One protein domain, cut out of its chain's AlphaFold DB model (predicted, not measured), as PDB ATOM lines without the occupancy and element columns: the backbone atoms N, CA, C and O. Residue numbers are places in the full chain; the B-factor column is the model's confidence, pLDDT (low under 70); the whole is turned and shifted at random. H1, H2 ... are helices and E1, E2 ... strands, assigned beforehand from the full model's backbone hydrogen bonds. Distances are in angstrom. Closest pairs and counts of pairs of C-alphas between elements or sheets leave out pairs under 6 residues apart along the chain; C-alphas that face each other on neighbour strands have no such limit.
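This is residues 13 to 46 and 60 to 190 of the 196 residues of the protein "Hypothetical protein" of Rotaria magnacalcarata (UniProt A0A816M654). One long sheet of nine strands is folded back on itself into two crossed leaves that are only partly face to face: E4, E3, E2 and E1 face E8, E7, E6 and E5, with E9 as the hinge. The long helix H1 covers one end of the fold, reaching from E6 and E7 to E2; H2 is a short turn near the other end of E2, and H3 follows E9 and only grazes the sheet near E1. The printed part has 165 residues, in the order H1 E1 H2 E2 E3 E4 E5 E6 E7 E8 E9 H3, of mixed class; the antiparallel sheet runs E4 E3 E2 E1 E9 E8 E7 E6 E5. It is compact, with a radius of gyration of the C-alphas of 17.1 A, and spans 55 by 44 by 29 A.

H1, residues 14 to 30, is on the sheet. E1, residues 34 to 41, is antiparallel to E9, residues 169 to 178, at 141 degrees, with N 36 and O 177 2.8 A apart; E9 bends by 52 degrees at residue 173. H2, residues 66 to 70, is on the opposite face from H1, at a height over the sheet of 5.9 A and over none of the strands. E2, residues 71 to 81, is the antiparallel neighbour of E1, with N 35 and O 76 2.8 A apart. E2 and E3, residues 84 to 94, form a hairpin, with N 77 and O 88 2.9 A apart; the meander, each strand the antiparallel neighbour of the one before, runs on to E4, residues 102 to 105, where N 93 and O 103 are 3.5 A apart. A second meander runs through E5, residues 112 to 119, E6, residues 126 to 133, E7, residues 137 to 144, E8, residues 152 to 159, and E9: N 116 and O 129 are 3.0 A apart, N 130 and O 141 2.8 A, N 140 and O 155 2.8 A, N 156 and O 172 2.9 A. Across the fold the closest C-alphas of E3 and E5 are those of Leu 85 and Val 113, 6.2 A. The closest C-alphas of H1 and E7 are those of Cys 23 and Ile 143, 5.9 A. H3, residues 180 to 188, only grazes the sheet with residues 180 to 186. In H1, H2 and H3 every O i to N i+4 pair is within hydrogen-bond range.

H1 begins at C-alpha 14 (205.711, 204.758, 201.777) and is 24.7 A long. E2 is 29.8 A, E3 32.5 A and E9 27.0 A. H3 ends at C-alpha 188 (179.884, 190.939, 230.704).

Residues 47 to 59 are not printed; C-alphas 46 and 60 are 15.4 A apart. Of the links printed whole, none is long. The pLDDT is under 70 in 48 residues, among them 60 to 70, 94 to 111 and 160 to 170.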
ATOM      1  N   ASN A  13     207.526 208.385 204.611       87.62
ATOM      2  CA  ASN A  13     207.633 207.757 203.289       87.62
ATOM      3  C   ASN A  13     206.746 206.497 203.196       87.62
ATOM      4  O   ASN A  13     206.232 206.027 204.209       87.62
ATOM      5  N   ASP A  14     206.606 205.908 202.004       86.62
ATOM      6  CA  ASP A  14     205.711 204.758 201.777       86.62
ATOM      7  C   ASP A  14     206.004 203.556 202.696       86.62
ATOM      8  O   ASP A  14     205.086 202.937 203.239       86.62
ATOM      9  N   SER A  15     207.285 203.246 202.932       86.56
ATOM     10  CA  SER A  15     207.689 202.150 203.827       86.56
ATOM     11  C   SER A  15     207.340 202.449 205.285       86.56
ATOM     12  O   SER A  15     206.866 201.571 206.003       86.56
ATOM     13  N   GLN A  16     207.571 203.685 205.729       89.38
ATOM     14  CA  GLN A  16     207.231 204.143 207.072       89.38
ATOM     15  C   GLN A  16     205.718 204.180 207.274       89.38
ATOM     16  O   GLN A  16     205.248 203.813 208.345       89.38
ATOM     17  N   GLN A  17     204.962 204.577 206.249       89.81
ATOM     18  CA  GLN A  17     203.506 204.600 206.279       89.81
ATOM     19  C   GLN A  17     202.932 203.188 206.418       89.81
ATOM     20  O   GLN A  17     202.011 202.973 207.203       89.81
ATOM     21  N   HIS A  18     203.494 202.211 205.701       90.81
ATOM     22  CA  HIS A  18     203.100 200.811 205.842       90.81
ATOM     23  C   HIS A  18     203.349 200.287 207.266       90.81
ATOM     24  O   HIS A  18     202.421 199.803 207.913       90.81
ATOM     25  N   ASP A  19     204.568 200.461 207.790       91.56
ATOM     26  CA  ASP A  19     204.919 200.049 209.156       91.56
ATOM     27  C   ASP A  19     204.070 200.758 210.222       91.56
ATOM     28  O   ASP A  19     203.686 200.166 211.237       91.56
ATOM     29  N   PHE A  20     203.773 202.035 209.992       89.44
ATOM     30  CA  PHE A  20     202.929 202.839 210.856       89.44
ATOM     31  C   PHE A  20     201.507 202.284 210.932       89.44
ATOM     32  O   PHE A  20     200.996 202.100 212.037       89.44
ATOM     33  N   ASN A  21     200.904 201.955 209.787       89.31
ATOM     34  CA  ASN A  21     199.557 201.390 209.728       89.31
ATOM     35  C   ASN A  21     199.468 200.081 210.532       89.31
ATOM     36  O   ASN A  21     198.550 199.927 211.337       89.31
ATOM     37  N   ILE A  22     200.468 199.197 210.415       91.56
ATOM     38  CA  ILE A  22     200.544 197.953 211.207       91.56
ATOM     39  C   ILE A  22     200.572 198.268 212.709       91.56
ATOM     40  O   ILE A  22     199.824 197.692 213.504       91.56
ATOM     41  N   CYS A  23     201.430 199.202 213.129       90.50
ATOM     42  CA  CYS A  23     201.517 199.577 214.539       90.50
ATOM     43  C   CYS A  23     200.222 200.233 215.044       90.50
ATOM     44  O   CYS A  23     199.819 200.002 216.185       90.50
ATOM     45  N   GLN A  24     199.568 201.044 214.213       88.12
ATOM     46  CA  GLN A  24     198.298 201.695 214.515       88.12
ATOM     47  C   GLN A  24     197.180 200.672 214.708       88.12
ATOM     48  O   GLN A  24     196.449 200.765 215.695       88.12
ATOM     49  N   GLU A  25     197.056 199.688 213.819       89.19
ATOM     50  CA  GLU A  25     196.082 198.603 213.954       89.19
ATOM     51  C   GLU A  25     196.296 197.842 215.263       89.19
ATOM     52  O   GLU A  25     195.365 197.692 216.057       89.19
ATOM     53  N   LYS A  26     197.544 197.471 215.568       90.56
ATOM     54  CA  LYS A  26     197.883 196.832 216.846       90.56
ATOM     55  C   LYS A  26     197.526 197.701 218.044       90.56
ATOM     56  O   LYS A  26     196.883 197.220 218.975       90.56
ATOM     57  N   LEU A  27     197.869 198.987 218.027       89.00
ATOM     58  CA  LEU A  27     197.492 199.904 219.101       89.00
ATOM     59  C   LEU A  27     195.969 199.948 219.287       89.00
ATOM     60  O   LEU A  27     195.501 199.885 220.421       89.00
ATOM     61  N   GLN A  28     195.189 199.988 218.203       87.31
ATOM     62  CA  GLN A  28     193.727 199.954 218.286       87.31
ATOM     63  C   GLN A  28     193.204 198.668 218.927       87.31
ATOM     64  O   GLN A  28     192.235 198.738 219.683       87.31
ATOM     65  N   THR A  29     193.841 197.518 218.677       87.06
ATOM     66  CA  THR A  29     193.457 196.263 219.343       87.06
ATOM     67  C   THR A  29     193.709 196.291 220.846       87.06
ATOM     68  O   THR A  29     192.954 195.679 221.588       87.06
ATOM     69  N   LEU A  30     194.712 197.036 221.317       88.31
ATOM     70  CA  LEU A  30     195.027 197.161 222.744       88.31
ATOM     71  C   LEU A  30     194.101 198.131 223.497       88.31
ATOM     72  O   LEU A  30     194.087 198.138 224.730       88.31
ATOM     73  N   LEU A  31     193.337 198.969 222.789       88.75
ATOM     74  CA  LEU A  31     192.431 199.929 223.416       88.75
ATOM     75  C   LEU A  31     191.213 199.237 224.031       88.75
ATOM     76  O   LEU A  31     190.541 198.429 223.396       88.75
ATOM     77  N   ASN A  32     190.858 199.663 225.243       86.25
ATOM     78  CA  ASN A  32     189.733 199.158 226.029       86.25
ATOM     79  C   ASN A  32     189.832 197.661 226.346       86.25
ATOM     80  O   ASN A  32     188.808 196.981 226.438       86.25
ATOM     81  N   ILE A  33     191.055 197.155 226.513       89.94
ATOM     82  CA  ILE A  33     191.334 195.777 226.917       89.94
ATOM     83  C   ILE A  33     192.250 195.790 228.141       89.94
ATOM     84  O   ILE A  33     193.187 196.593 228.198       89.94
ATOM     85  N   PRO A  34     191.994 194.933 229.148       90.06
ATOM     86  CA  PRO A  34     192.919 194.759 230.257       90.06
ATOM     87  C   PRO A  34     194.185 194.030 229.794       90.06
ATOM     88  O   PRO A  34     194.132 192.947 229.211       90.06
ATOM     89  N   LEU A  35     195.337 194.621 230.093       91.31
ATOM     90  CA  LEU A  35     196.648 194.054 229.809       91.31
ATOM     91  C   LEU A  35     197.315 193.621 231.115       91.31
ATOM     92  O   LEU A  35     197.373 194.395 232.076       91.31
ATOM     93  N   ARG A  36     197.853 192.400 231.129       91.25
ATOM     94  CA  ARG A  36     198.731 191.892 232.184       91.25
ATOM     95  C   ARG A  36     200.178 192.089 231.761       91.25
ATOM     96  O   ARG A  36     200.545 191.782 230.630       91.25
ATOM     97  N   ILE A  37     200.997 192.605 232.666       89.88
ATOM     98  CA  ILE A  37     202.400 192.902 232.405       89.88
ATOM     99  C   ILE A  37     203.256 192.105 233.382       89.88
ATOM    100  O   ILE A  37     203.289 192.384 234.587       89.88
ATOM    101  N   ASP A  38     203.981 191.142 232.830       85.06
ATOM    102  CA  ASP A  38     204.921 190.317 233.572       85.06
ATOM    103  C   ASP A  38     206.277 191.035 233.577       85.06
ATOM    104  O   ASP A  38     206.834 191.361 232.527       85.06
ATOM    105  N   CYS A  39     206.784 191.334 234.774       79.56
ATOM    106  CA  CYS A  39     208.008 192.108 234.966       79.56
ATOM    107  C   CYS A  39     209.143 191.203 235.433       79.56
ATOM    108  O   CYS A  39     209.066 190.605 236.506       79.56
ATOM    109  N   LEU A  40     210.226 191.167 234.668       77.44
ATOM    110  CA  LEU A  40     211.472 190.531 235.065       77.44
ATOM    111  C   LEU A  40     212.476 191.624 235.446       77.44
ATOM    112  O   LEU A  40     212.676 192.552 234.658       77.44
ATOM    113  N   PRO A  41     213.097 191.563 236.639       71.56
ATOM    114  CA  PRO A  41     214.144 192.507 237.004       71.56
ATOM    115  C   PRO A  41     215.236 192.504 235.933       71.56
ATOM    116  O   PRO A  41     215.782 191.450 235.609       71.56
ATOM    117  N   SER A  42     215.559 193.671 235.383       63.47
ATOM    118  CA  SER A  42     216.713 193.790 234.501       63.47
ATOM    119  C   SER A  42     217.953 193.835 235.382       63.47
ATOM    120  O   SER A  42     218.219 194.845 236.027       63.47
ATOM    121  N   GLU A  43     218.734 192.755 235.408       52.97
ATOM    122  CA  GLU A  43     220.049 192.728 236.076       52.97
ATOM    123  C   GLU A  43     221.051 193.727 235.450       52.97
ATOM    124  O   GLU A  43     222.147 193.941 235.959       52.97
ATOM    125  N   ILE A  44     220.668 194.376 234.348       46.62
ATOM    126  CA  ILE A  44     221.540 195.120 233.449       46.62
ATOM    127  C   ILE A  44     221.052 196.569 233.370       46.62
ATOM    128  O   ILE A  44     220.075 196.851 232.680       46.62
ATOM    129  N   LEU A  45     221.719 197.461 234.118       40.62
ATOM    130  CA  LEU A  45     222.081 198.851 233.751       40.62
ATOM    131  C   LEU A  45     222.797 199.595 234.911       40.62
ATOM    132  O   LEU A  45     222.542 200.762 235.185       40.62
ATOM    133  N   LEU A  46     223.736 198.924 235.590       41.38
ATOM    134  CA  LEU A  46     224.782 199.576 236.409       41.38
ATOM    135  C   LEU A  46     226.199 199.263 235.884       41.38
ATOM    136  O   LEU A  46     227.197 199.535 236.549       41.38
ATOM    137  N   ARG A  60     223.173 198.976 251.377       42.03
ATOM    138  CA  ARG A  60     221.936 199.737 251.584       42.03
ATOM    139  C   ARG A  60     220.770 198.781 251.762       42.03
ATOM    140  O   ARG A  60     220.029 198.493 250.838       42.03
ATOM    141  N   ASN A  61     220.644 198.347 253.010       41.31
ATOM    142  CA  ASN A  61     219.411 198.058 253.729       41.31
ATOM    143  C   ASN A  61     218.312 197.327 252.909       41.31
ATOM    144  O   ASN A  61     217.539 197.985 252.212       41.31
ATOM    145  N   PRO A  62     218.157 195.994 253.035       43.12
ATOM    146  CA  PRO A  62     217.127 195.219 252.324       43.12
ATOM    147  C   PRO A  62     215.681 195.685 252.586       43.12
ATOM    148  O   PRO A  62     214.778 195.329 251.830       43.12
ATOM    149  N   LEU A  63     215.456 196.518 253.611       44.06
ATOM    150  CA  LEU A  63     214.195 197.220 253.862       44.06
ATOM    151  C   LEU A  63     213.868 198.292 252.798       44.06
ATOM    152  O   LEU A  63     212.697 198.507 252.502       44.06
ATOM    153  N   LYS A  64     214.869 198.927 252.166       46.62
ATOM    154  CA  LYS A  64     214.673 200.003 251.169       46.62
ATOM    155  C   LYS A  64     214.234 199.506 249.782       46.62
ATOM    156  O   LYS A  64     213.744 200.295 248.981       46.62
ATOM    157  N   MET A  65     214.346 198.203 249.521       52.44
ATOM    158  CA  MET A  65     213.858 197.536 248.302       52.44
ATOM    159  C   MET A  65     212.633 196.644 248.563       52.44
ATOM    160  O   MET A  65     212.300 195.780 247.750       52.44
ATOM    161  N   TYR A  66     211.950 196.817 249.701       55.44
ATOM    162  CA  TYR A  66     210.804 195.979 250.069       55.44
ATOM    163  C   TYR A  66     209.704 196.007 248.995       55.44
ATOM    164  O   TYR A  66     209.165 194.963 248.647       55.44
ATOM    165  N   TRP A  67     209.441 197.168 248.389       57.31
ATOM    166  CA  TRP A  67     208.474 197.305 247.296       57.31
ATOM    167  C   TRP A  67     208.901 196.567 246.015       57.31
ATOM    168  O   TRP A  67     208.058 195.961 245.367       57.31
ATOM    169  N   GLN A  68     210.195 196.543 245.671       61.47
ATOM    170  CA  GLN A  68     210.704 195.820 244.495       61.47
ATOM    171  C   GLN A  68     210.532 194.305 244.652       61.47
ATOM    172  O   GLN A  68     210.185 193.624 243.697       61.47
ATOM    173  N   ARG A  69     210.741 193.776 245.865       58.84
ATOM    174  CA  ARG A  69     210.547 192.346 246.176       58.84
ATOM    175  C   ARG A  69     209.078 191.934 246.284       58.84
ATOM    176  O   ARG A  69     208.795 190.740 246.329       58.84
ATOM    177  N   ASN A  70     208.175 192.908 246.377       64.00
ATOM    178  CA  ASN A  70     206.753 192.675 246.591       64.00
ATOM    179  C   ASN A  70     205.893 193.032 245.382       64.00
ATOM    180  O   ASN A  70     204.724 192.650 245.393       64.00
ATOM    181  N   LEU A  71     206.427 193.721 244.368       72.81
ATOM    182  CA  LEU A  71     205.720 193.934 243.110       72.81
ATOM    183  C   LEU A  71     205.492 192.570 242.455       72.81
ATOM    184  O   LEU A  71     206.434 191.912 242.025       72.81
ATOM    185  N   ASN A  72     204.239 192.136 242.453       72.50
ATOM    186  CA  ASN A  72     203.847 190.812 241.994       72.50
ATOM    187  C   ASN A  72     203.353 190.851 240.550       72.50
ATOM    188  O   ASN A  72     203.597 189.922 239.794       72.50
ATOM    189  N   GLU A  73     202.627 191.906 240.190       78.88
ATOM    190  CA  GLU A  73     201.974 192.026 238.890       78.88
ATOM    191  C   GLU A  73     201.733 193.504 238.562       78.88
ATOM    192  O   GLU A  73     201.481 194.324 239.452       78.88
ATOM    193  N   LEU A  74     201.794 193.835 237.274       86.25
ATOM    194  CA  LEU A  74     201.355 195.112 236.733       86.25
ATOM    195  C   LEU A  74     200.145 194.878 235.825       86.25
ATOM    196  O   LEU A  74     200.126 193.938 235.030       86.25
ATOM    197  N   ARG A  75     199.147 195.755 235.922       88.50
ATOM    198  CA  ARG A  75     197.998 195.772 235.013       88.50
ATOM    199  C   ARG A  75     197.882 197.119 234.336       88.50
ATOM    200  O   ARG A  75     198.020 198.146 234.995       88.50
ATOM    201  N   LEU A  76     197.598 197.118 233.043       88.69
ATOM    202  CA  LEU A  76     197.409 198.326 232.253       88.69
ATOM    203  C   LEU A  76     196.041 198.289 231.571       88.69
ATOM    204  O   LEU A  76     195.676 197.295 230.956       88.69
ATOM    205  N   PHE A  77     195.305 199.392 231.656       89.19
ATOM    206  CA  PHE A  77     194.101 199.614 230.866       89.19
ATOM    207  C   PHE A  77     194.263 200.904 230.065       89.19
ATOM    208  O   PHE A  77     194.407 201.986 230.643       89.19
ATOM    209  N   LEU A  78     194.271 200.778 228.738       87.69
ATOM    210  CA  LEU A  78     194.359 201.903 227.811       87.69
ATOM    211  C   LEU A  78     192.956 202.308 227.380       87.69
ATOM    212  O   LEU A  78     192.190 201.474 226.903       87.69
ATOM    213  N   LYS A  79     192.629 203.591 227.503       85.50
ATOM    214  CA  LYS A  79     191.365 204.145 227.027       85.50
ATOM    215  C   LYS A  79     191.647 205.361 226.172       85.50
ATOM    216  O   LYS A  79     192.329 206.283 226.598       85.50
ATOM    217  N   ALA A  80     191.104 205.377 224.969       81.50
ATOM    218  CA  ALA A  80     191.198 206.539 224.110       81.50
ATOM    219  C   ALA A  80     189.912 207.368 224.179       81.50
ATOM    220  O   ALA A  80     188.811 206.827 224.102       81.50
ATOM    221  N   ASN A  81     190.078 208.684 224.254       72.88
ATOM    222  CA  ASN A  81     189.059 209.699 224.008       72.88
ATOM    223  C   ASN A  81     189.486 210.527 222.782       72.88
ATOM    224  O   ASN A  81     190.646 210.489 222.378       72.88
ATOM    225  N   GLN A  82     188.568 211.283 222.169       69.56
ATOM    226  CA  GLN A  82     188.793 211.973 220.881       69.56
ATOM    227  C   GLN A  82     190.099 212.790 220.803       69.56
ATOM    228  O   GLN A  82     190.707 212.875 219.740       69.56
ATOM    229  N   THR A  83     190.547 213.356 221.922       69.69
ATOM    230  CA  THR A  83     191.716 214.243 222.005       69.69
ATOM    231  C   THR A  83     192.867 213.678 222.833       69.69
ATOM    232  O   THR A  83     193.938 214.279 222.865       69.69
ATOM    233  N   LYS A  84     192.675 212.546 223.522       73.56
ATOM    234  CA  LYS A  84     193.643 212.054 224.504       73.56
ATOM    235  C   LYS A  84     193.623 210.537 224.620       73.56
ATOM    236  O   LYS A  84     192.560 209.929 224.715       73.56
ATOM    237  N   LEU A  85     194.813 209.954 224.716       80.50
ATOM    238  CA  LEU A  85     195.006 208.590 225.186       80.50
ATOM    239  C   LEU A  85     195.244 208.607 226.704       80.50
ATOM    240  O   LEU A  85     196.154 209.269 227.201       80.50
ATOM    241  N   GLU A  86     194.397 207.903 227.443       82.44
ATOM    242  CA  GLU A  86     194.476 207.712 228.887       82.44
ATOM    243  C   GLU A  86     195.003 206.309 229.199       82.44
ATOM    244  O   GLU A  86     194.703 205.335 228.505       82.44
ATOM    245  N   ALA A  87     195.788 206.206 230.267       85.12
ATOM    246  CA  ALA A  87     196.369 204.952 230.720       85.12
ATOM    247  C   ALA A  87     196.206 204.814 232.232       85.12
ATOM    248  O   ALA A  87     196.712 205.636 233.004       85.12
ATOM    249  N   ASN A  88     195.542 203.739 232.645       83.00
ATOM    250  CA  ASN A  88     195.440 203.331 234.039       83.00
ATOM    251  C   ASN A  88     196.436 202.201 234.286       83.00
ATOM    252  O   ASN A  88     196.200 201.065 233.878       83.00
ATOM    253  N   LEU A  89     197.553 202.530 234.935       84.06
ATOM    254  CA  LEU A  89     198.566 201.566 235.352       84.06
ATOM    255  C   LEU A  89     198.360 201.224 236.829       84.06
ATOM    256  O   LEU A  89     198.390 202.101 237.690       84.06
ATOM    257  N   ILE A  90     198.158 199.946 237.120       81.88
ATOM    258  CA  ILE A  90     197.894 199.434 238.460       81.88
ATOM    259  C   ILE A  90     199.044 198.524 238.864       81.88
ATOM    260  O   ILE A  90     199.368 197.561 238.171       81.88
ATOM    261  N   GLU A  91     199.628 198.808 240.023       80.00
ATOM    262  CA  GLU A  91     200.647 197.961 240.627       80.00
ATOM    263  C   GLU A  91     200.023 197.068 241.699       80.00
ATOM    264  O   GLU A  91     199.386 197.548 242.644       80.00
ATOM    265  N   ILE A  92     200.235 195.760 241.581       76.75
ATOM    266  CA  ILE A  92     199.735 194.772 242.530       76.75
ATOM    267  C   ILE A  92     200.913 194.259 243.348       76.75
ATOM    268  O   ILE A  92     201.837 193.636 242.821       76.75
ATOM    269  N   HIS A  93     200.863 194.505 244.658       74.69
ATOM    270  CA  HIS A  93     201.924 194.135 245.590       74.69
ATOM    271  C   HIS A  93     201.473 192.998 246.517       74.69
ATOM    272  O   HIS A  93     200.347 193.003 247.022       74.69
ATOM    273  N   LYS A  94     202.351 192.024 246.783       65.88
ATOM    274  CA  LYS A  94     202.119 190.946 247.757       65.88
ATOM    275  C   LYS A  94     202.802 191.278 249.083       65.88
ATOM    276  O   LYS A  94     204.019 191.423 249.135       65.88
ATOM    277  N   HIS A  95     202.048 191.324 250.182       55.44
ATOM    278  CA  HIS A  95     202.641 191.404 251.519       55.44
ATOM    279  C   HIS A  95     203.028 190.001 252.013       55.44
ATOM    280  O   HIS A  95     202.204 189.092 252.034       55.44
ATOM    281  N   ARG A  96     204.278 189.804 252.456       51.75
ATOM    282  CA  ARG A  96     204.750 188.493 252.961       51.75
ATOM    283  C   ARG A  96     204.143 188.044 254.302       51.75
ATOM    284  O   ARG A  96     204.333 186.890 254.660       51.75
ATOM    285  N   ARG A  97     203.481 188.918 255.073       50.03
ATOM    286  CA  ARG A  97     203.125 188.643 256.485       50.03
ATOM    287  C   ARG A  97     201.656 188.317 256.767       50.03
ATOM    288  O   ARG A  97     201.348 188.001 257.907       50.03
ATOM    289  N   LEU A  98     200.771 188.342 255.775       37.31
ATOM    290  CA  LEU A  98     199.364 187.979 255.964       37.31
ATOM    291  C   LEU A  98     198.929 187.038 254.843       37.31
ATOM    292  O   LEU A  98     199.147 187.325 253.664       37.31
ATOM    293  N   GLN A  99     198.326 185.905 255.209       38.28
ATOM    294  CA  GLN A  99     197.614 185.073 254.248       38.28
ATOM    295  C   GLN A  99     196.464 185.922 253.693       38.28
ATOM    296  O   GLN A  99     195.538 186.270 254.410       38.28
ATOM    297  N   ILE A 100     196.571 186.283 252.413       41.38
ATOM    298  CA  ILE A 100     195.512 186.929 251.630       41.38
ATOM    299  C   ILE A 100     195.191 188.369 252.083       41.38
ATOM    300  O   ILE A 100     194.096 188.687 252.522       41.38
ATOM    301  N   THR A 101     196.125 189.296 251.877       34.56
ATOM    302  CA  THR A 101     195.773 190.709 251.639       34.56
ATOM    303  C   THR A 101     196.521 191.194 250.400       34.56
ATOM    304  O   THR A 101     197.698 191.550 250.447       34.56
ATOM    305  N   ARG A 102     195.854 191.139 249.238       42.59
ATOM    306  CA  ARG A 102     196.309 191.844 248.033       42.59
ATOM    307  C   ARG A 102     196.085 193.330 248.291       42.59
ATOM    308  O   ARG A 102     194.943 193.777 248.295       42.59
ATOM    309  N   TYR A 103     197.151 194.084 248.536       41.28
ATOM    310  CA  TYR A 103     197.050 195.538 248.539       41.28
ATOM    311  C   TYR A 103     197.224 196.020 247.103       41.28
ATOM    312  O   TYR A 103     198.300 195.899 246.513       41.28
ATOM    313  N   VAL A 104     196.141 196.535 246.528       46.19
ATOM    314  CA  VAL A 104     196.197 197.227 245.245       46.19
ATOM    315  C   VAL A 104     196.499 198.682 245.563       46.19
ATOM    316  O   VAL A 104     195.615 199.421 245.997       46.19
ATOM    317  N   LYS A 105     197.749 199.110 245.356       45.78
ATOM    318  CA  LYS A 105     198.033 200.544 245.325       45.78
ATOM    319  C   LYS A 105     197.518 201.054 243.984       45.78
ATOM    320  O   LYS A 105     198.232 201.038 242.985       45.78
ATOM    321  N   GLN A 106     196.247 201.451 243.950       44.94
ATOM    322  CA  GLN A 106     195.672 202.143 242.803       44.94
ATOM    323  C   GLN A 106     196.231 203.557 242.781       44.94
ATOM    324  O   GLN A 106     195.622 204.506 243.271       44.94
ATOM    325  N   ASN A 107     197.426 203.708 242.230       45.12
ATOM    326  CA  ASN A 107     197.872 205.028 241.862       45.12
ATOM    327  C   ASN A 107     197.170 205.411 240.554       45.12
ATOM    328  O   ASN A 107     197.689 205.177 239.466       45.12
ATOM    329  N   LEU A 108     195.971 205.986 240.666       46.50
ATOM    330  CA  LEU A 108     195.306 206.679 239.563       46.50
ATOM    331  C   LEU A 108     196.068 207.980 239.310       46.50
ATOM    332  O   LEU A 108     195.690 209.059 239.762       46.50
ATOM    333  N   PHE A 109     197.219 207.867 238.657       49.38
ATOM    334  CA  PHE A 109     197.921 209.036 238.172       49.38
ATOM    335  C   PHE A 109     197.137 209.586 236.982       49.38
ATOM    336  O   PHE A 109     196.634 208.825 236.155       49.38
ATOM    337  N   GLN A 110     197.069 210.912 236.845       50.34
ATOM    338  CA  GLN A 110     196.913 211.492 235.516       50.34
ATOM    339  C   GLN A 110     198.162 211.101 234.721       50.34
ATOM    340  O   GLN A 110     199.145 211.835 234.690       50.34
ATOM    341  N   SER A 111     198.157 209.894 234.162       60.34
ATOM    342  CA  SER A 111     199.276 209.388 233.391       60.34
ATOM    343  C   SER A 111     199.346 210.202 232.109       60.34
ATOM    344  O   SER A 111     198.367 210.276 231.358       60.34
ATOM    345  N   SER A 112     200.481 210.849 231.857       75.12
ATOM    346  CA  SER A 112     200.728 211.422 230.540       75.12
ATOM    347  C   SER A 112     201.149 210.286 229.621       75.12
ATOM    348  O   SER A 112     202.120 209.585 229.922       75.12
ATOM    349  N   VAL A 113     200.425 210.109 228.520       81.69
ATOM    350  CA  VAL A 113     200.785 209.149 227.480       81.69
ATOM    351  C   VAL A 113     201.400 209.918 226.324       81.69
ATOM    352  O   VAL A 113     200.784 210.840 225.792       81.69
ATOM    353  N   ARG A 114     202.622 209.548 225.947       84.38
ATOM    354  CA  ARG A 114     203.299 210.045 224.751       84.38
ATOM    355  C   ARG A 114     203.488 208.884 223.790       84.38
ATOM    356  O   ARG A 114     203.934 207.819 224.205       84.38
ATOM    357  N   ILE A 115     203.169 209.108 222.522       87.38
ATOM    358  CA  ILE A 115     203.411 208.144 221.453       87.38
ATOM    359  C   ILE A 115     204.533 208.693 220.579       87.38
ATOM    360  O   ILE A 115     204.507 209.859 220.180       87.38
ATOM    361  N   SER A 116     205.532 207.868 220.292       88.12
ATOM    362  CA  SER A 116     206.564 208.178 219.305       88.12
ATOM    363  C   SER A 116     206.739 207.019 218.341       88.12
ATOM    364  O   SER A 116     206.707 205.863 218.753       88.12
ATOM    365  N   PHE A 117     206.959 207.336 217.071       89.56
ATOM    366  CA  PHE A 117     207.308 206.364 216.045       89.56
ATOM    367  C   PHE A 117     208.826 206.366 215.852       89.56
ATOM    368  O   PHE A 117     209.430 207.430 215.712       89.56
ATOM    369  N   SER A 118     209.453 205.194 215.904       87.38
ATOM    370  CA  SER A 118     210.913 205.067 215.829       87.38
ATOM    371  C   SER A 118     211.328 203.787 215.121       87.38
ATOM    372  O   SER A 118     210.642 202.772 215.224       87.38
ATOM    373  N   GLN A 119     212.482 203.813 214.459       86.94
ATOM    374  CA  GLN A 119     213.089 202.617 213.882       86.94
ATOM    375  C   GLN A 119     213.643 201.699 214.982       86.94
ATOM    376  O   GLN A 119     214.217 202.159 215.971       86.94
ATOM    377  N   MET A 120     213.477 200.389 214.813       84.69
ATOM    378  CA  MET A 120     214.063 199.379 215.692       84.69
ATOM    379  C   MET A 120     215.582 199.319 215.495       84.69
ATOM    380  O   MET A 120     216.065 199.313 214.372       84.69
ATOM    381  N   SER A 121     216.363 199.197 216.569       78.00
ATOM    382  CA  SER A 121     217.833 199.182 216.468       78.00
ATOM    383  C   SER A 121     218.408 197.944 215.771       78.00
ATOM    384  O   SER A 121     219.545 197.964 215.314       78.00
ATOM    385  N   THR A 122     217.653 196.846 215.732       80.56
ATOM    386  CA  THR A 122     218.104 195.542 215.224       80.56
ATOM    387  C   THR A 122     217.595 195.218 213.824       80.56
ATOM    388  O   THR A 122     218.013 194.217 213.248       80.56
ATOM    389  N   THR A 123     216.671 196.013 213.278       83.38
ATOM    390  CA  THR A 123     216.021 195.732 211.990       83.38
ATOM    391  C   THR A 123     215.707 197.029 211.244       83.38
ATOM    392  O   THR A 123     215.783 198.116 211.806       83.38
ATOM    393  N   ASN A 124     215.290 196.927 209.983       84.75
ATOM    394  CA  ASN A 124     214.774 198.078 209.230       84.75
ATOM    395  C   ASN A 124     213.288 198.365 209.501       84.75
ATOM    396  O   ASN A 124     212.707 199.220 208.841       84.75
ATOM    397  N   LYS A 125     212.672 197.646 210.445       87.31
ATOM    398  CA  LYS A 125     211.278 197.846 210.839       87.31
ATOM    399  C   LYS A 125     211.144 198.964 211.861       87.31
ATOM    400  O   LYS A 125     212.109 199.331 212.539       87.31
ATOM    401  N   HIS A 126     209.927 199.462 212.009       91.12
ATOM    402  CA  HIS A 126     209.597 200.508 212.964       91.12
ATOM    403  C   HIS A 126     208.735 199.974 214.114       91.12
ATOM    404  O   HIS A 126     208.216 198.857 214.094       91.12
ATOM    405  N   LEU A 127     208.608 200.783 215.159       91.56
ATOM    406  CA  LEU A 127     207.695 200.540 216.264       91.56
ATOM    407  C   LEU A 127     207.007 201.834 216.693       91.56
ATOM    408  O   LEU A 127     207.563 202.928 216.543       91.56
ATOM    409  N   LEU A 128     205.818 201.698 217.278       91.19
ATOM    410  CA  LEU A 128     205.251 202.722 218.148       91.19
ATOM    411  C   LEU A 128     205.721 202.467 219.578       91.19
ATOM    412  O   LEU A 128     205.516 201.390 220.140       91.19
ATOM    413  N   LEU A 129     206.339 203.479 220.173       90.25
ATOM    414  CA  LEU A 129     206.699 203.508 221.580       90.25
ATOM    415  C   LEU A 129     205.641 204.309 222.336       90.25
ATOM    416  O   LEU A 129     205.483 205.512 222.112       90.25
ATOM    417  N   LEU A 130     204.926 203.639 223.234       90.19
ATOM    418  CA  LEU A 130     203.985 204.254 224.160       90.19
ATOM    419  C   LEU A 130     204.686 204.485 225.494       90.19
ATOM    420  O   LEU A 130     204.928 203.542 226.245       90.19
ATOM    421  N   THR A 131     204.983 205.740 225.808       88.44
ATOM    422  CA  THR A 131     205.544 206.142 227.098       88.44
ATOM    423  C   THR A 131     204.425 206.617 228.016       88.44
ATOM    424  O   THR A 131     203.819 207.664 227.788       88.44
ATOM    425  N   ILE A 132     204.166 205.855 229.072       87.38
ATOM    426  CA  ILE A 132     203.173 206.133 230.107       87.38
ATOM    427  C   ILE A 132     203.933 206.578 231.355       87.38
ATOM    428  O   ILE A 132     204.575 205.764 232.020       87.38
ATOM    429  N   ALA A 133     203.879 207.870 231.672       81.25
ATOM    430  CA  ALA A 133     204.551 208.423 232.845       81.25
ATOM    431  C   ALA A 133     203.554 208.687 233.980       81.25
ATOM    432  O   ALA A 133     202.565 209.399 233.801       81.25
ATOM    433  N   GLY A 134     203.837 208.117 235.151       75.56
ATOM    434  CA  GLY A 134     203.207 208.437 236.431       75.56
ATOM    435  C   GLY A 134     204.144 209.259 237.324       75.56
ATOM    436  O   GLY A 134     205.268 209.581 236.949       75.56
ATOM    437  N   LYS A 135     203.710 209.580 238.550       74.62
ATOM    438  CA  LYS A 135     204.481 210.446 239.470       74.62
ATOM    439  C   LYS A 135     205.865 209.882 239.830       74.62
ATOM    440  O   LYS A 135     206.816 210.639 239.991       74.62
ATOM    441  N   HIS A 136     205.967 208.563 239.981       75.88
ATOM    442  CA  HIS A 136     207.192 207.867 240.400       75.88
ATOM    443  C   HIS A 136     207.499 206.648 239.525       75.88
ATOM    444  O   HIS A 136     208.259 205.769 239.926       75.88
ATOM    445  N   CYS A 137     206.888 206.554 238.347       79.25
ATOM    446  CA  CYS A 137     207.092 205.425 237.457       79.25
ATOM    447  C   CYS A 137     206.938 205.816 235.990       79.25
ATOM    448  O   CYS A 137     206.253 206.781 235.659       79.25
ATOM    449  N   ILE A 138     207.592 205.060 235.116       85.31
ATOM    450  CA  ILE A 138     207.498 205.185 233.665       85.31
ATOM    451  C   ILE A 138     207.366 203.772 233.108       85.31
ATOM    452  O   ILE A 138     208.211 202.925 233.388       85.31
ATOM    453  N   LEU A 139     206.324 203.523 232.324       87.94
ATOM    454  CA  LEU A 139     206.175 202.316 231.521       87.94
ATOM    455  C   LEU A 139     206.350 202.689 230.052       87.94
ATOM    456  O   LEU A 139     205.667 203.571 229.543       87.94
ATOM    457  N   GLU A 140     207.247 202.002 229.371       90.56
ATOM    458  CA  GLU A 140     207.428 202.074 227.931       90.56
ATOM    459  C   GLU A 140     206.936 200.776 227.320       90.56
ATOM    460  O   GLU A 140     207.472 199.717 227.627       90.56
ATOM    461  N   LEU A 141     205.923 200.853 226.463       91.62
ATOM    462  CA  LEU A 141     205.396 199.716 225.723       91.62
ATOM    463  C   LEU A 141     205.781 199.855 224.249       91.62
ATOM    464  O   LEU A 141     205.569 200.901 223.637       91.62
ATOM    465  N   GLN A 142     206.368 198.804 223.692       91.69
ATOM    466  CA  GLN A 142     206.817 198.722 222.307       91.69
ATOM    467  C   GLN A 142     205.790 197.941 221.485       91.69
ATOM    468  O   GLN A 142     205.504 196.778 221.777       91.69
ATOM    469  N   ILE A 143     205.260 198.576 220.440       91.31
ATOM    470  CA  ILE A 143     204.351 197.982 219.455       91.31
ATOM    471  C   ILE A 143     205.113 197.861 218.131       91.31
ATOM    472  O   ILE A 143     205.243 198.864 217.431       91.31
ATOM    473  N   PRO A 144     205.656 196.680 217.790       91.75
ATOM    474  CA  PRO A 144     206.460 196.507 216.582       91.75
ATOM    475  C   PRO A 144     205.596 196.329 215.322       91.75
ATOM    476  O   PRO A 144     204.555 195.660 215.381       91.75
ATOM    477  N   SER A 145     206.081 196.802 214.165       91.31
ATOM    478  CA  SER A 145     205.474 196.600 212.831       91.31
ATOM    479  C   SER A 145     205.697 195.183 212.256       91.31
ATOM    480  O   SER A 145     206.088 194.957 211.109       91.31
ATOM    481  N   ILE A 146     205.513 194.160 213.093       88.12
ATOM    482  CA  ILE A 146     205.636 192.745 212.713       88.12
ATOM    483  C   ILE A 146     204.249 192.107 212.764       88.12
ATOM    484  O   ILE A 146     203.808 191.765 213.852       88.12
ATOM    485  N   ASP A 147     203.573 191.930 211.629       74.94
ATOM    486  CA  ASP A 147     202.148 191.541 211.546       74.94
ATOM    487  C   ASP A 147     201.722 190.401 212.482       74.94
ATOM    488  O   ASP A 147     200.711 190.506 213.169       74.94
ATOM    489  N   ASN A 148     202.543 189.355 212.595       76.50
ATOM    490  CA  ASN A 148     202.203 188.141 213.347       76.50
ATOM    491  C   ASN A 148     202.760 188.098 214.782       76.50
ATOM    492  O   ASN A 148     202.671 187.059 215.437       76.50
ATOM    493  N   ASP A 149     203.363 189.184 215.273       73.75
ATOM    494  CA  ASP A 149     203.900 189.238 216.635       73.75
ATOM    495  C   ASP A 149     202.928 189.946 217.588       73.75
ATOM    496  O   ASP A 149     202.779 191.172 217.560       73.75
ATOM    497  N   PHE A 150     202.269 189.157 218.438       68.25
ATOM    498  CA  PHE A 150     201.401 189.635 219.520       68.25
ATOM    499  C   PHE A 150     202.141 189.750 220.859       68.25
ATOM    500  O   PHE A 150     201.520 190.028 221.887       68.25
ATOM    501  N   ILE A 151     203.458 189.524 220.873       72.12
ATOM    502  CA  ILE A 151     204.272 189.692 222.069       72.12
ATOM    503  C   ILE A 151     204.724 191.144 222.134       72.12
ATOM    504  O   ILE A 151     205.679 191.565 221.482       72.12
ATOM    505  N   TYR A 152     204.056 191.921 222.977       84.25
ATOM    506  CA  TYR A 152     204.485 193.282 223.251       84.25
ATOM    507  C   TYR A 152     205.547 193.260 224.343       84.25
ATOM    508  O   TYR A 152     205.424 192.570 225.360       84.25
ATOM    509  N   ARG A 153     206.610 194.025 224.121       86.75
ATOM    510  CA  ARG A 153     207.712 194.171 225.070       86.75
ATOM    511  C   ARG A 153     207.721 195.575 225.625       86.75
ATOM    512  O   ARG A 153     207.169 196.498 225.032       86.75
ATOM    513  N   GLY A 154     208.354 195.744 226.767       87.56
ATOM    514  CA  GLY A 154     208.454 197.056 227.360       87.56
ATOM    515  C   GLY A 154     209.537 197.168 228.400       87.56
ATOM    516  O   GLY A 154     210.180 196.183 228.767       87.56
ATOM    517  N   THR A 155     209.702 198.385 228.894       87.44
ATOM    518  CA  THR A 155     210.499 198.643 230.082       87.44
ATOM    519  C   THR A 155     209.655 199.358 231.117       87.44
ATOM    520  O   THR A 155     208.907 200.283 230.809       87.44
ATOM    521  N   TYR A 156     209.762 198.929 232.365       86.69
ATOM    522  CA  TYR A 156     209.129 199.604 233.484       86.69
ATOM    523  C   TYR A 156     210.201 200.130 234.428       86.69
ATOM    524  O   TYR A 156     211.084 199.397 234.873       86.69
ATOM    525  N   ARG A 157     210.135 201.426 234.717       81.69
ATOM    526  CA  ARG A 157     211.036 202.144 235.614       81.69
ATOM    527  C   ARG A 157     210.240 202.648 236.800       81.69
ATOM    528  O   ARG A 157     209.221 203.307 236.611       81.69
ATOM    529  N   LYS A 158     210.718 202.394 238.018       78.12
ATOM    530  CA  LYS A 158     210.117 202.935 239.246       78.12
ATOM    531  C   LYS A 158     211.163 203.607 240.121       78.12
ATOM    532  O   LYS A 158     212.234 203.050 240.356       78.12
ATOM    533  N   VAL A 159     210.821 204.799 240.593       70.62
ATOM    534  CA  VAL A 159     211.604 205.615 241.518       70.62
ATOM    535  C   VAL A 159     211.027 205.435 242.922       70.62
ATOM    536  O   VAL A 159     209.809 205.390 243.097       70.62
ATOM    537  N   GLY A 160     211.896 205.300 243.927       63.41
ATOM    538  CA  GLY A 160     211.478 205.239 245.330       63.41
ATOM    539  C   GLY A 160     210.664 206.469 245.763       63.41
ATOM    540  O   GLY A 160     210.861 207.566 245.249       63.41
ATOM    541  N   GLU A 161     209.746 206.279 246.715       58.19
ATOM    542  CA  GLU A 161     208.805 207.319 247.179       58.19
ATOM    543  C   GLU A 161     209.485 208.444 247.981       58.19
ATOM    544  O   GLU A 161     208.941 209.543 248.096       58.19
ATOM    545  N   ASP A 162     210.706 208.208 248.468       53.16
ATOM    546  CA  ASP A 162     211.517 209.225 249.127       53.16
ATOM    547  C   ASP A 162     212.141 210.142 248.067       53.16
ATOM    548  O   ASP A 162     213.152 209.806 247.450       53.16
ATOM    549  N   ALA A 163     211.543 211.319 247.876       45.06
ATOM    550  CA  ALA A 163     211.934 212.371 246.932       45.06
ATOM    551  C   ALA A 163     213.341 212.985 247.159       45.06
ATOM    552  O   ALA A 163     213.621 214.095 246.706       45.06
ATOM    553  N   GLN A 164     214.251 212.294 247.851       45.44
ATOM    554  CA  GLN A 164     215.659 212.664 247.916       45.44
ATOM    555  C   GLN A 164     216.388 212.068 246.705       45.44
ATOM    556  O   GLN A 164     216.524 210.851 246.592       45.44
ATOM    557  N   GLN A 165     216.869 212.952 245.824       42.03
ATOM    558  CA  GLN A 165     217.539 212.767 244.519       42.03
ATOM    559  C   GLN A 165     218.807 211.871 244.484       42.03
ATOM    560  O   GLN A 165     219.701 212.060 243.667       42.03
ATOM    561  N   ARG A 166     218.908 210.848 245.332       43.62
ATOM    562  CA  ARG A 166     219.845 209.714 245.187       43.62
ATOM    563  C   ARG A 166     219.100 208.369 245.173       43.62
ATOM    564  O   ARG A 166     219.671 207.329 245.499       43.62
ATOM    565  N   SER A 167     217.802 208.422 244.874       47.19
ATOM    566  CA  SER A 167     216.806 207.361 245.011       47.19
ATOM    567  C   SER A 167     216.982 206.270 243.956       47.19
ATOM    568  O   SER A 167     216.956 206.538 242.760       47.19
ATOM    569  N   ILE A 168     217.138 205.035 244.425       57.03
ATOM    570  CA  ILE A 168     217.294 203.808 243.640       57.03
ATOM    571  C   ILE A 168     216.171 203.709 242.592       57.03
ATOM    572  O   ILE A 168     214.999 203.590 242.955       57.03
ATOM    573  N   THR A 169     216.539 203.760 241.312       61.31
ATOM    574  CA  THR A 169     215.650 203.452 240.185       61.31
ATOM    575  C   THR A 169     215.797 201.977 239.851       61.31
ATOM    576  O   THR A 169     216.915 201.509 239.639       61.31
ATOM    577  N   THR A 170     214.686 201.250 239.768       69.56
ATOM    578  CA  THR A 170     214.695 199.856 239.303       69.56
ATOM    579  C   THR A 170     214.121 199.785 237.899       69.56
ATOM    580  O   THR A 170     213.054 200.347 237.642       69.56
ATOM    581  N   LEU A 171     214.833 199.086 237.015       76.25
ATOM    582  CA  LEU A 171     214.402 198.771 235.660       76.25
ATOM    583  C   LEU A 171     213.917 197.321 235.593       76.25
ATOM    584  O   LEU A 171     214.588 196.408 236.076       76.25
ATOM    585  N   PHE A 172     212.769 197.122 234.963       78.00
ATOM    586  CA  PHE A 172     212.221 195.811 234.658       78.00
ATOM    587  C   PHE A 172     212.019 195.691 233.155       78.00
ATOM    588  O   PHE A 172     211.483 196.605 232.527       78.00
ATOM    589  N   ASN A 173     212.405 194.548 232.604       83.00
ATOM    590  CA  ASN A 173     211.969 194.136 231.284       83.00
ATOM    591  C   ASN A 173     210.561 193.568 231.416       83.00
ATOM    592  O   ASN A 173     210.282 192.758 232.303       83.00
ATOM    593  N   CYS A 174     209.677 194.005 230.534       86.38
ATOM    594  CA  CYS A 174     208.275 193.643 230.572       86.38
ATOM    595  C   CYS A 174     207.910 192.801 229.357       86.38
ATOM    596  O   CYS A 174     208.256 193.159 228.228       86.38
ATOM    597  N   THR A 175     207.133 191.749 229.598       87.88
ATOM    598  CA  THR A 175     206.336 191.096 228.560       87.88
ATOM    599  C   THR A 175     204.869 191.379 228.846       87.88
ATOM    600  O   THR A 175     204.409 191.207 229.975       87.88
ATOM    601  N   ILE A 176     204.145 191.872 227.847       89.50
ATOM    602  CA  ILE A 176     202.755 192.300 227.993       89.50
ATOM    603  C   ILE A 176     201.841 191.326 227.249       89.50
ATOM    604  O   ILE A 176     202.079 190.992 226.088       89.50
ATOM    605  N   TYR A 177     200.772 190.921 227.925       89.50
ATOM    606  CA  TYR A 177     199.774 189.975 227.445       89.50
ATOM    607  C   TYR A 177     198.368 190.547 227.627       89.50
ATOM    608  O   TYR A 177     198.123 191.354 228.525       89.50
ATOM    609  N   ILE A 178     197.422 190.093 226.809       88.88
ATOM    610  CA  ILE A 178     195.998 190.356 227.035       88.88
ATOM    611  C   ILE A 178     195.531 189.488 228.209       88.88
ATOM    612  O   ILE A 178     195.710 188.270 228.190       88.88
ATOM    613  N   ASP A 179     194.931 190.103 229.230       89.12
ATOM    614  CA  ASP A 179     194.314 189.379 230.347       89.12
ATOM    615  C   ASP A 179     192.933 188.878 229.898       89.12
ATOM    616  O   ASP A 179     191.920 189.550 230.088       89.12
ATOM    617  N   THR A 180     192.902 187.727 229.218       87.88
ATOM    618  CA  THR A 180     191.681 187.171 228.611       87.88
ATOM    619  C   THR A 180     190.614 186.835 229.648       87.88
ATOM    620  O   THR A 180     189.435 187.077 229.404       87.88
ATOM    621  N   GLU A 181     191.010 186.340 230.822       87.75
ATOM    622  CA  GLU A 181     190.091 186.060 231.927       87.75
ATOM    623  C   GLU A 181     189.417 187.347 232.413       87.75
ATOM    624  O   GLU A 181     188.188 187.420 232.487       87.75
ATOM    625  N   MET A 182     190.201 188.397 232.684       86.81
ATOM    626  CA  MET A 182     189.645 189.688 233.094       86.81
ATOM    627  C   MET A 182     188.842 190.348 231.968       86.81
ATOM    628  O   MET A 182     187.820 190.975 232.241       86.81
ATOM    629  N   ALA A 183     189.261 190.201 230.710       87.56
ATOM    630  CA  ALA A 183     188.522 190.716 229.561       87.56
ATOM    631  C   ALA A 183     187.141 190.052 229.449       87.56
ATOM    632  O   ALA A 183     186.140 190.738 229.273       87.56
ATOM    633  N   LEU A 184     187.042 188.735 229.630       87.31
ATOM    634  CA  LEU A 184     185.746 188.052 229.646       87.31
ATOM    635  C   LEU A 184     184.849 188.598 230.762       87.31
ATOM    636  O   LEU A 184     183.700 188.946 230.497       87.31
ATOM    637  N   VAL A 185     185.377 188.762 231.977       88.06
ATOM    638  CA  VAL A 185     184.606 189.311 233.102       88.06
ATOM    639  C   VAL A 185     184.143 190.740 232.812       88.06
ATOM    640  O   VAL A 185     182.954 191.024 232.893       88.06
ATOM    641  N   LEU A 186     185.048 191.645 232.433       86.88
ATOM    642  CA  LEU A 186     184.716 193.049 232.168       86.88
ATOM    643  C   LEU A 186     183.771 193.217 230.967       86.88
ATOM    644  O   LEU A 186     182.951 194.137 230.964       86.88
ATOM    645  N   SER A 187     183.834 192.319 229.981       86.69
ATOM    646  CA  SER A 187     182.939 192.345 228.820       86.69
ATOM    647  C   SER A 187     181.483 192.071 229.195       86.69
ATOM    648  O   SER A 187     180.589 192.716 228.650       86.69
ATOM    649  N   GLN A 188     181.234 191.210 230.192       88.44
ATOM    650  CA  GLN A 188     179.884 190.939 230.704       88.44
ATOM    651  C   GLN A 188     179.229 192.192 231.299       88.44
ATOM    652  O   GLN A 188     178.008 192.315 231.288       88.44
ATOM    653  N   TYR A 189     180.039 193.142 231.773       86.00
ATOM    654  CA  TYR A 189     179.586 194.427 232.308       86.00
ATOM    655  C   TYR A 189     179.662 195.572 231.283       86.00
ATOM    656  O   TYR A 189     179.449 196.727 231.644       86.00
ATOM    657  N   GLY A 190     179.994 195.289 230.018       82.88
ATOM    658  CA  GLY A 190     180.146 196.310 228.975       82.88
ATOM    659  C   GLY A 190     181.349 197.242 229.174       82.88
ATOM    660  O   GLY A 190     181.361 198.350 228.642       82.88
TER     661      GLY A 190